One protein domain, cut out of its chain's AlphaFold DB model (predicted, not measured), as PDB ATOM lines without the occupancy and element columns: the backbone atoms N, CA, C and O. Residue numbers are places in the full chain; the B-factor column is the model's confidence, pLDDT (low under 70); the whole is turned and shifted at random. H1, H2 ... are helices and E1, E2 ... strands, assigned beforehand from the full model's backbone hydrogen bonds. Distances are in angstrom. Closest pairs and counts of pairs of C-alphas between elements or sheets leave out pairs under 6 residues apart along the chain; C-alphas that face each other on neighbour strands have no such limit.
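This is residues 25 to 50 and 138 to 192 of the 192 residues of the protein "Molybdopterin molybdenumtransferase" of Anaerolineaceae bacterium oral taxon 439 (UniProt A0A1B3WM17). The domain has little regular structure: a small head holds the two-stranded antiparallel sheet E1 - E3, H1, E2 and loops, and from it a long tail, residues 167 to 192, runs out and makes the length, residues 170 to 176 sticking out free. The 81 printed residues include, in order, E1, E2, H1 and E3, a mixed class with 22 residues in named elements. The whole is extended, radius of gyration of the C-alphas 20.4 A, spanning 68 by 24 by 15 A.

E1, residues 28 to 32, is antiparallel to E3, residues 162 to 166, at 148 degrees, with N 29 and O 165 2.9 A apart, within hydrogen-bond range. E2, residues 139 to 141, pairs with no named strand; residues 45 to 46 pair with it antiparallel. H1, residues 149 to 157, has 4 of 5 O i to N i+4 pairs within range. The closest C-alphas of E2 and H1, Leu 140 and Arg 155, are 6.9 A apart. E1 and H1 are apart.

E1 begins at C-alpha 28 (138.954, 141.049, 186.149) and measures 13.3 A, E2 5.6 A, H1 12.9 A. E3, 12.9 A, ends at C-alpha 166 (141.051, 141.456, 182.161).

Residues 51 to 137 are not printed; C-alphas 50 and 138 are 8.8 A apart. No printed residue is under 70 in pLDDT.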
ATOM      1  N   LEU A  25     147.387 136.859 184.526       76.56
ATOM      2  CA  LEU A  25     146.695 137.824 185.373       76.56
ATOM      3  C   LEU A  25     145.183 137.620 185.244       76.56
ATOM      4  O   LEU A  25     144.537 138.127 184.336       76.56
ATOM      5  N   ASN A  26     144.609 136.893 186.197       84.25
ATOM      6  CA  ASN A  26     143.179 136.600 186.271       84.25
ATOM      7  C   ASN A  26     142.366 137.712 186.954       84.25
ATOM      8  O   ASN A  26     141.196 137.509 187.277       84.25
ATOM      9  N   ARG A  27     142.974 138.878 187.199       93.31
ATOM     10  CA  ARG A  27     142.257 140.025 187.747       93.31
ATOM     11  C   ARG A  27     141.299 140.543 186.684       93.31
ATOM     12  O   ARG A  27     141.733 140.940 185.606       93.31
ATOM     13  N   MET A  28     140.019 140.556 187.013       95.81
ATOM     14  CA  MET A  28     138.954 141.049 186.149       95.81
ATOM     15  C   MET A  28     138.446 142.382 186.681       95.81
ATOM     16  O   MET A  28     138.487 142.636 187.886       95.81
ATOM     17  N   GLU A  29     137.973 143.227 185.783       96.69
ATOM     18  CA  GLU A  29     137.258 144.447 186.122       96.69
ATOM     19  C   GLU A  29     136.143 144.688 185.112       96.69
ATOM     20  O   GLU A  29     136.227 144.278 183.955       96.69
ATOM     21  N   LEU A  30     135.083 145.343 185.573       97.81
ATOM     22  CA  LEU A  30     134.009 145.812 184.718       97.81
ATOM     23  C   LEU A  30     134.322 147.259 184.358       97.81
ATOM     24  O   LEU A  30     134.423 148.103 185.249       97.81
ATOM     25  N   VAL A  31     134.502 147.535 183.069       97.75
ATOM     26  CA  VAL A  31     134.787 148.891 182.587       97.75
ATOM     27  C   VAL A  31     133.645 149.395 181.725       97.75
ATOM     28  O   VAL A  31     133.017 148.590 181.030       97.75
ATOM     29  N   PRO A  32     133.377 150.709 181.720       97.69
ATOM     30  CA  PRO A  32     132.473 151.282 180.743       97.69
ATOM     31  C   PRO A  32     132.930 150.978 179.317       97.69
ATOM     32  O   PRO A  32     134.126 150.957 179.026       97.69
ATOM     33  N   ILE A  33     131.982 150.761 178.409       95.38
ATOM     34  CA  ILE A  33     132.290 150.316 177.042       95.38
ATOM     35  C   ILE A  33     133.146 151.323 176.251       95.38
ATOM     36  O   ILE A  33     133.935 150.925 175.400       95.38
ATOM     37  N   TRP A  34     133.074 152.617 176.580       94.06
ATOM     38  CA  TRP A  34     133.921 153.662 175.986       94.06
ATOM     39  C   TRP A  34     135.379 153.640 176.476       94.06
ATOM     40  O   TRP A  34     136.242 154.241 175.847       94.06
ATOM     41  N   GLU A  35     135.677 152.931 177.567       95.94
ATOM     42  CA  GLU A  35     137.041 152.690 178.072       95.94
ATOM     43  C   GLU A  35     137.558 151.290 177.699       95.94
ATOM     44  O   GLU A  35     138.643 150.875 178.123       95.94
ATOM     45  N   ALA A  36     136.766 150.539 176.926       96.44
ATOM     46  CA  ALA A  36     137.021 149.144 176.612       96.44
ATOM     47  C   ALA A  36     137.896 148.937 175.361       96.44
ATOM     48  O   ALA A  36     138.295 147.806 175.089       96.44
ATOM     49  N   ASP A  37     138.253 150.000 174.635       96.62
ATOM     50  CA  ASP A  37     139.154 149.907 173.481       96.62
ATOM     51  C   ASP A  37     140.536 149.352 173.875       96.62
ATOM     52  O   ASP A  37     141.148 149.753 174.875       96.62
ATOM     53  N   GLY A  38     141.003 148.356 173.119       96.44
ATOM     54  CA  GLY A  38     142.241 147.624 173.381       96.44
ATOM     55  C   GLY A  38     142.225 146.763 174.651       96.44
ATOM     56  O   GLY A  38     143.275 146.270 175.071       96.44
ATOM     57  N   ARG A  39     141.072 146.590 175.311       96.50
ATOM     58  CA  ARG A  39     140.924 145.692 176.467       96.50
ATOM     59  C   ARG A  39     140.626 144.271 176.003       96.50
ATOM     60  O   ARG A  39     140.005 144.068 174.969       96.50
ATOM     61  N   THR A  40     141.026 143.283 176.795       96.00
ATOM     62  CA  THR A  40     140.752 141.866 176.514       96.00
ATOM     63  C   THR A  40     139.567 141.387 177.344       96.00
ATOM     64  O   THR A  40     139.606 141.530 178.567       96.00
ATOM     65  N   VAL A  41     138.534 140.813 176.723       96.56
ATOM     66  CA  VAL A  41     137.338 140.341 177.447       96.56
ATOM     67  C   VAL A  41     137.657 139.153 178.351       96.56
ATOM     68  O   VAL A  41     138.404 138.244 177.976       96.56
ATOM     69  N   SER A  42     137.103 139.157 179.565       96.56
ATOM     70  CA  SER A  42     137.389 138.122 180.565       96.56
ATOM     71  C   SER A  42     136.462 136.910 180.502       96.56
ATOM     72  O   SER A  42     136.796 135.870 181.076       96.56
ATOM     73  N   GLU A  43     135.349 137.025 179.782       95.69
ATOM     74  CA  GLU A  43     134.355 135.980 179.536       95.69
ATOM     75  C   GLU A  43     133.699 136.169 178.161       95.69
ATOM     76  O   GLU A  43     133.885 137.207 177.521       95.69
ATOM     77  N   ASP A  44     132.973 135.151 177.695       97.00
ATOM     78  CA  ASP A  44     132.217 135.236 176.446       97.00
ATOM     79  C   ASP A  44     131.071 136.243 176.604       97.00
ATOM     80  O   ASP A  44     130.293 136.177 177.556       97.00
ATOM     81  N   LEU A  45     130.940 137.158 175.646       96.06
ATOM     82  CA  LEU A  45     129.814 138.084 175.580       96.06
ATOM     83  C   LEU A  45     128.784 137.522 174.614       96.06
ATOM     84  O   LEU A  45     129.101 137.268 173.452       96.06
ATOM     85  N   THR A  46     127.550 137.353 175.080       96.81
ATOM     86  CA  THR A  46     126.449 136.839 174.259       96.81
ATOM     87  C   THR A  46     125.368 137.890 174.074       96.81
ATOM     88  O   THR A  46     125.085 138.671 174.983       96.81
ATOM     89  N   ALA A  47     124.765 137.924 172.889       96.38
ATOM     90  CA  ALA A  47     123.685 138.845 172.574       96.38
ATOM     91  C   ALA A  47     122.467 138.583 173.485       96.38
ATOM     92  O   ALA A  47     121.902 137.482 173.454       96.38
ATOM     93  N   PRO A  48     122.017 139.568 174.286       95.12
ATOM     94  CA  PRO A  48     120.910 139.366 175.226       95.12
ATOM     95  C   PRO A  48     119.539 139.276 174.533       95.12
ATOM     96  O   PRO A  48     118.594 138.702 175.083       95.12
ATOM     97  N   TYR A  49     119.432 139.815 173.320       94.75
ATOM     98  CA  TYR A  49     118.225 139.869 172.500       94.75
ATOM     99  C   TYR A  49     118.577 139.804 171.009       94.75
ATOM    100  O   TYR A  49     119.739 139.948 170.631       94.75
ATOM    101  N   SER A  50     117.564 139.588 170.171       95.31
ATOM    102  CA  SER A  50     117.700 139.650 168.716       95.31
ATOM    103  C   SER A  50     117.502 141.079 168.204       95.31
ATOM    104  O   SER A  50     116.705 141.828 168.771       95.31
ATOM    105  N   GLU A 138     123.850 134.651 170.287       95.50
ATOM    106  CA  GLU A 138     125.035 134.774 169.440       95.50
ATOM    107  C   GLU A 138     126.236 135.273 170.254       95.50
ATOM    108  O   GLU A 138     126.104 136.170 171.090       95.50
ATOM    109  N   ILE A 139     127.414 134.687 170.024       95.56
ATOM    110  CA  ILE A 139     128.654 135.109 170.680       95.56
ATOM    111  C   ILE A 139     129.172 136.363 169.975       95.56
ATOM    112  O   ILE A 139     129.642 136.291 168.844       95.56
ATOM    113  N   LEU A 140     129.133 137.492 170.679       94.75
ATOM    114  CA  LEU A 140     129.628 138.784 170.203       94.75
ATOM    115  C   LEU A 140     131.122 138.977 170.479       94.75
ATOM    116  O   LEU A 140     131.775 139.743 169.778       94.75
ATOM    117  N   ALA A 141     131.646 138.308 171.510       95.44
ATOM    118  CA  ALA A 141     133.065 138.270 171.856       95.44
ATOM    119  C   ALA A 141     133.393 136.943 172.528       95.44
ATOM    120  O   ALA A 141     132.640 136.514 173.404       95.44
ATOM    121  N   ARG A 142     134.537 136.339 172.207       96.62
ATOM    122  CA  ARG A 142     135.054 135.214 173.000       96.62
ATOM    123  C   ARG A 142     135.993 135.694 174.089       96.62
ATOM    124  O   ARG A 142     136.788 136.598 173.860       96.62
ATOM    125  N   ARG A 143     135.989 135.033 175.245       95.88
ATOM    126  CA  ARG A 143     136.995 135.220 176.294       95.88
ATOM    127  C   ARG A 143     138.408 135.227 175.702       95.88
ATOM    128  O   ARG A 143     138.790 134.300 174.994       95.88
ATOM    129  N   GLY A 144     139.203 136.238 176.044       94.50
ATOM    130  CA  GLY A 144     140.560 136.408 175.514       94.50
ATOM    131  C   GLY A 144     140.642 137.211 174.214       94.50
ATOM    132  O   GLY A 144     141.744 137.528 173.776       94.50
ATOM    133  N   GLU A 145     139.512 137.584 173.615       95.62
ATOM    134  CA  GLU A 145     139.469 138.491 172.469       95.62
ATOM    135  C   GLU A 145     139.774 139.931 172.904       95.62
ATOM    136  O   GLU A 145     139.291 140.408 173.935       95.62
ATOM    137  N   THR A 146     140.585 140.630 172.112       96.31
ATOM    138  CA  THR A 146     140.849 142.058 172.297       96.31
ATOM    139  C   THR A 146     139.784 142.868 171.577       96.31
ATOM    140  O   THR A 146     139.551 142.674 170.388       96.31
ATOM    141  N   LEU A 147     139.162 143.794 172.298       95.94
ATOM    142  CA  LEU A 147     138.147 144.689 171.768       95.94
ATOM    143  C   LEU A 147     138.788 145.770 170.900       95.94
ATOM    144  O   LEU A 147     139.725 146.448 171.324       95.94
ATOM    145  N   THR A 148     138.241 145.934 169.701       94.94
ATOM    146  CA  THR A 148     138.577 146.981 168.734       94.94
ATOM    147  C   THR A 148     137.401 147.951 168.571       94.94
ATOM    148  O   THR A 148     136.271 147.607 168.936       94.94
ATOM    149  N   PRO A 149     137.602 149.153 168.003       92.56
ATOM    150  CA  PRO A 149     136.522 150.130 167.851       92.56
ATOM    151  C   PRO A 149     135.289 149.609 167.091       92.56
ATOM    152  O   PRO A 149     134.159 149.902 167.477       92.56
ATOM    153  N   ASP A 150     135.482 148.797 166.049       89.00
ATOM    154  CA  ASP A 150     134.399 148.160 165.289       89.00
ATOM    155  C   ASP A 150     133.640 147.114 166.126       89.00
ATOM    156  O   ASP A 150     132.406 147.095 166.135       89.00
ATOM    157  N   ALA A 151     134.363 146.315 166.914       89.00
ATOM    158  CA  ALA A 151     133.793 145.334 167.830       89.00
ATOM    159  C   ALA A 151     132.957 145.999 168.944       89.00
ATOM    160  O   ALA A 151     131.926 145.467 169.369       89.00
ATOM    161  N   LEU A 152     133.362 147.181 169.415       94.00
ATOM    162  CA  LEU A 152     132.599 147.944 170.407       94.00
ATOM    163  C   LEU A 152     131.253 148.429 169.853       94.00
ATOM    164  O   LEU A 152     130.265 148.417 170.584       94.00
ATOM    165  N   GLY A 153     131.189 148.791 168.567       91.00
ATOM    166  CA  GLY A 153     129.954 149.231 167.915       91.00
ATOM    167  C   GLY A 153     128.848 148.174 167.948       91.00
ATOM    168  O   GLY A 153     127.720 148.473 168.336       91.00
ATOM    169  N   SER A 154     129.163 146.916 167.625       88.38
ATOM    170  CA  SER A 154     128.170 145.829 167.665       88.38
ATOM    171  C   SER A 154     127.680 145.531 169.087       88.38
ATOM    172  O   SER A 154     126.490 145.302 169.303       88.38
ATOM    173  N   ARG A 155     128.567 145.610 170.085       92.81
ATOM    174  CA  ARG A 155     128.227 145.426 171.507       92.81
ATOM    175  C   ARG A 155     127.380 146.585 172.043       92.81
ATOM    176  O   ARG A 155     126.454 146.357 172.815       92.81
ATOM    177  N   LEU A 156     127.634 147.814 171.598       93.06
ATOM    178  CA  LEU A 156     126.766 148.955 171.893       93.06
ATOM    179  C   LEU A 156     125.350 148.735 171.351       93.06
ATOM    180  O   LEU A 156     124.387 148.911 172.095       93.06
ATOM    181  N   SER A 157     125.214 148.276 170.102       90.00
ATOM    182  CA  SER A 157     123.910 147.908 169.524       90.00
ATOM    183  C   SER A 157     123.223 146.796 170.326       90.00
ATOM    184  O   SER A 157     122.013 146.830 170.551       90.00
ATOM    185  N   ALA A 158     124.003 145.846 170.846       92.81
ATOM    186  CA  ALA A 158     123.538 144.791 171.742       92.81
ATOM    187  C   ALA A 158     123.242 145.252 173.186       92.81
ATOM    188  O   ALA A 158     122.870 144.429 174.022       92.81
ATOM    189  N   GLY A 159     123.377 146.550 173.482       93.44
ATOM    190  CA  GLY A 159     122.962 147.156 174.747       93.44
ATOM    191  C   GLY A 159     124.012 147.103 175.858       93.44
ATOM    192  O   GLY A 159     123.707 147.437 177.006       93.44
ATOM    193  N   PHE A 160     125.251 146.709 175.557       95.06
ATOM    194  CA  PHE A 160     126.320 146.680 176.552       95.06
ATOM    195  C   PHE A 160     126.751 148.105 176.919       95.06
ATOM    196  O   PHE A 160     127.297 148.836 176.098       95.06
ATOM    197  N   GLN A 161     126.555 148.494 178.180       96.25
ATOM    198  CA  GLN A 161     127.084 149.754 178.731       96.25
ATOM    199  C   GLN A 161     128.450 149.572 179.397       96.25
ATOM    200  O   GLN A 161     129.223 150.517 179.559       96.25
ATOM    201  N   SER A 162     128.752 148.349 179.815       96.75
ATOM    202  CA  SER A 162     130.014 147.974 180.433       96.75
ATOM    203  C   SER A 162     130.386 146.563 180.013       96.75
ATOM    204  O   SER A 162     129.510 145.758 179.691       96.75
ATOM    205  N   VAL A 163     131.684 146.279 179.999       96.88
ATOM    206  CA  VAL A 163     132.221 145.013 179.507       96.88
ATOM    207  C   VAL A 163     133.178 144.412 180.540       96.88
ATOM    208  O   VAL A 163     134.059 145.124 181.034       96.88
ATOM    209  N   PRO A 164     133.013 143.128 180.905       97.19
ATOM    210  CA  PRO A 164     133.947 142.421 181.770       97.19
ATOM    211  C   PRO A 164     135.253 142.152 181.011       97.19
ATOM    212  O   PRO A 164     135.275 141.508 179.958       97.19
ATOM    213  N   VAL A 165     136.358 142.674 181.537       97.00
ATOM    214  CA  VAL A 165     137.678 142.605 180.904       97.00
ATOM    215  C   VAL A 165     138.740 142.145 181.890       97.00
ATOM    216  O   VAL A 165     138.625 142.324 183.104       97.00
ATOM    217  N   PHE A 166     139.838 141.605 181.371       96.50
ATOM    218  CA  PHE A 166     141.051 141.456 182.161       96.50
ATOM    219  C   PHE A 166     141.624 142.835 182.483       96.50
ATOM    220  O   PHE A 166     141.785 143.701 181.614       96.50
ATOM    221  N   ALA A 167     141.923 143.053 183.758       94.94
ATOM    222  CA  ALA A 167     142.512 144.284 184.248       94.94
ATOM    223  C   ALA A 167     143.929 144.451 183.687       94.94
ATOM    224  O   ALA A 167     144.714 143.500 183.673       94.94
ATOM    225  N   LYS A 168     144.289 145.674 183.278       91.56
ATOM    226  CA  LYS A 168     145.638 145.949 182.759       91.56
ATOM    227  C   LYS A 168     146.706 145.559 183.800       91.56
ATOM    228  O   LYS A 168     146.516 145.846 184.994       91.56
ATOM    229  N   PRO A 169     147.826 144.936 183.383       89.38
ATOM    230  CA  PRO A 169     148.978 144.748 184.252       89.38
ATOM    231  C   PRO A 169     149.446 146.099 184.796       89.38
ATOM    232  O   PRO A 169     149.493 147.092 184.069       89.38
ATOM    233  N   ARG A 170     149.800 146.147 186.079       89.75
ATOM    234  CA  ARG A 170     150.434 147.328 186.674       89.75
ATOM    235  C   ARG A 170     151.938 147.107 186.640       89.75
ATOM    236  O   ARG A 170     152.428 146.208 187.313       89.75
ATOM    237  N   VAL A 171     152.642 147.918 185.860       91.06
ATOM    238  CA  VAL A 171     154.098 147.834 185.709       91.06
ATOM    239  C   VAL A 171     154.731 149.046 186.383       91.06
ATOM    240  O   VAL A 171     154.345 150.180 186.104       91.06
ATOM    241  N   LEU A 172     155.675 148.799 187.290       94.62
ATOM    242  CA  LEU A 172     156.488 149.830 187.929       94.62
ATOM    243  C   LEU A 172     157.878 149.826 187.291       94.62
ATOM    244  O   LEU A 172     158.518 148.780 187.221       94.62
ATOM    245  N   PHE A 173     158.346 150.997 186.868       91.94
ATOM    246  CA  PHE A 173     159.687 151.188 186.323       91.94
ATOM    247  C   PHE A 173     160.566 151.871 187.373       91.94
ATOM    248  O   PHE A 173     160.232 152.957 187.843       91.94
ATOM    249  N   LEU A 174     161.676 151.227 187.738       91.81
ATOM    250  CA  LEU A 174     162.658 151.739 188.696       91.81
ATOM    251  C   LEU A 174     164.027 151.818 188.010       91.81
ATOM    252  O   LEU A 174     164.771 150.837 188.038       91.81
ATOM    253  N   PRO A 175     164.351 152.940 187.347       89.31
ATOM    254  CA  PRO A 175     165.676 153.128 186.779       89.31
ATOM    255  C   PRO A 175     166.717 153.216 187.904       89.31
ATOM    256  O   PRO A 175     166.500 153.897 188.907       89.31
ATOM    257  N   THR A 176     167.851 152.538 187.736       91.69
ATOM    258  CA  THR A 176     168.963 152.550 188.695       91.69
ATOM    259  C   THR A 176     170.263 152.845 187.965       91.69
ATOM    260  O   THR A 176     170.572 152.159 186.994       91.69
ATOM    261  N   GLY A 177     171.020 153.818 188.456       90.94
ATOM    262  CA  GLY A 177     172.303 154.224 187.892       90.94
ATOM    263  C   GLY A 177     172.679 155.601 188.418       90.94
ATOM    264  O   GLY A 177     171.834 156.497 188.467       90.94
ATOM    265  N   ASP A 178     173.929 155.771 188.845       91.44
ATOM    266  CA  ASP A 178     174.420 157.062 189.332       91.44
ATOM    267  C   ASP A 178     174.513 158.090 188.198       91.44
ATOM    268  O   ASP A 178     174.537 159.293 188.449       91.44
ATOM    269  N   GLU A 179     174.576 157.642 186.948       93.31
ATOM    270  CA  GLU A 179     174.590 158.462 185.745       93.31
ATOM    271  C   GLU A 179     173.211 159.038 185.401       93.31
ATOM    272  O   GLU A 179     173.137 160.112 184.810       93.31
ATOM    273  N   LEU A 180     172.122 158.376 185.796       92.06
ATOM    274  CA  LEU A 180     170.778 158.722 185.336       92.06
ATOM    275  C   LEU A 180     170.292 160.042 185.943       92.06
ATOM    276  O   LEU A 180     170.331 160.242 187.161       92.06
ATOM    277  N   ILE A 181     169.783 160.938 185.097       90.75
ATOM    278  CA  ILE A 181     169.130 162.184 185.519       90.75
ATOM    279  C   ILE A 181     167.723 162.323 184.920       90.75
ATOM    280  O   ILE A 181     167.414 161.718 183.893       90.75
ATOM    281  N   PRO A 182     166.831 163.124 185.535       88.56
ATOM    282  CA  PRO A 182     165.535 163.421 184.941       88.56
ATOM    283  C   PRO A 182     165.651 164.109 183.577       88.56
ATOM    284  O   PRO A 182     166.536 164.932 183.341       88.56
ATOM    285  N   SER A 183     164.686 163.811 182.707       89.44
ATOM    286  CA  SER A 183     164.490 164.505 181.434       89.44
ATOM    287  C   SER A 183     164.220 166.000 181.641       89.44
ATOM    288  O   SER A 183     163.522 166.391 182.577       89.44
ATOM    289  N   GLY A 184     164.724 166.826 180.719       84.31
ATOM    290  CA  GLY A 184     164.513 168.272 180.715       84.31
ATOM    291  C   GLY A 184     165.583 169.018 181.509       84.31
ATOM    292  O   GLY A 184     165.409 169.334 182.681       84.31
ATOM    293  N   GLY A 185     166.699 169.340 180.857       83.12
ATOM    294  CA  GLY A 185     167.771 170.125 181.462       83.12
ATOM    295  C   GLY A 185     169.092 170.004 180.711       83.12
ATOM    296  O   GLY A 185     169.206 169.275 179.726       83.12
ATOM    297  N   LYS A 186     170.112 170.730 181.181       89.31
ATOM    298  CA  LYS A 186     171.485 170.556 180.697       89.31
ATOM    299  C   LYS A 186     172.069 169.302 181.339       89.31
ATOM    300  O   LYS A 186     172.206 169.267 182.558       89.31
ATOM    301  N   CYS A 187     172.450 168.325 180.524       91.94
ATOM    302  CA  CYS A 187     173.104 167.111 180.995       91.94
ATOM    303  C   CYS A 187     174.526 167.424 181.513       91.94
ATOM    304  O   CYS A 187     175.350 167.941 180.746       91.94
ATOM    305  N   PRO A 188     174.828 167.196 182.806       89.88
ATOM    306  CA  PRO A 188     176.180 167.332 183.339       89.88
ATOM    307  C   PRO A 188     177.122 166.251 182.791       89.88
ATOM    308  O   PRO A 188     176.691 165.194 182.341       89.88
ATOM    309  N   LEU A 189     178.433 166.488 182.872       91.94
ATOM    310  CA  LEU A 189     179.424 165.476 182.497       91.94
ATOM    311  C   LEU A 189     179.257 164.207 183.347       91.94
ATOM    312  O   LEU A 189     179.142 164.291 184.570       91.94
ATOM    313  N   GLY A 190     179.271 163.045 182.692       88.38
ATOM    314  CA  GLY A 190     179.115 161.745 183.353       88.38
ATOM    315  C   GLY A 190     177.684 161.417 183.786       88.38
ATOM    316  O   GLY A 190     177.492 160.454 184.523       88.38
ATOM    317  N   LYS A 191     176.697 162.210 183.356       91.88
ATOM    318  CA  LYS A 191     175.272 161.910 183.501       91.88
ATOM    319  C   LYS A 191     174.649 161.591 182.139       91.88
ATOM    320  O   LYS A 191     175.236 161.928 181.107       91.88
ATOM    321  N   THR A 192     173.482 160.957 182.139       80.31
ATOM    322  CA  THR A 192     172.673 160.643 180.951       80.31
ATOM    323  C   THR A 192     171.195 160.827 181.231       80.31
ATOM    324  O   THR A 192     170.760 160.415 182.333       80.31
TER     325      THR A 192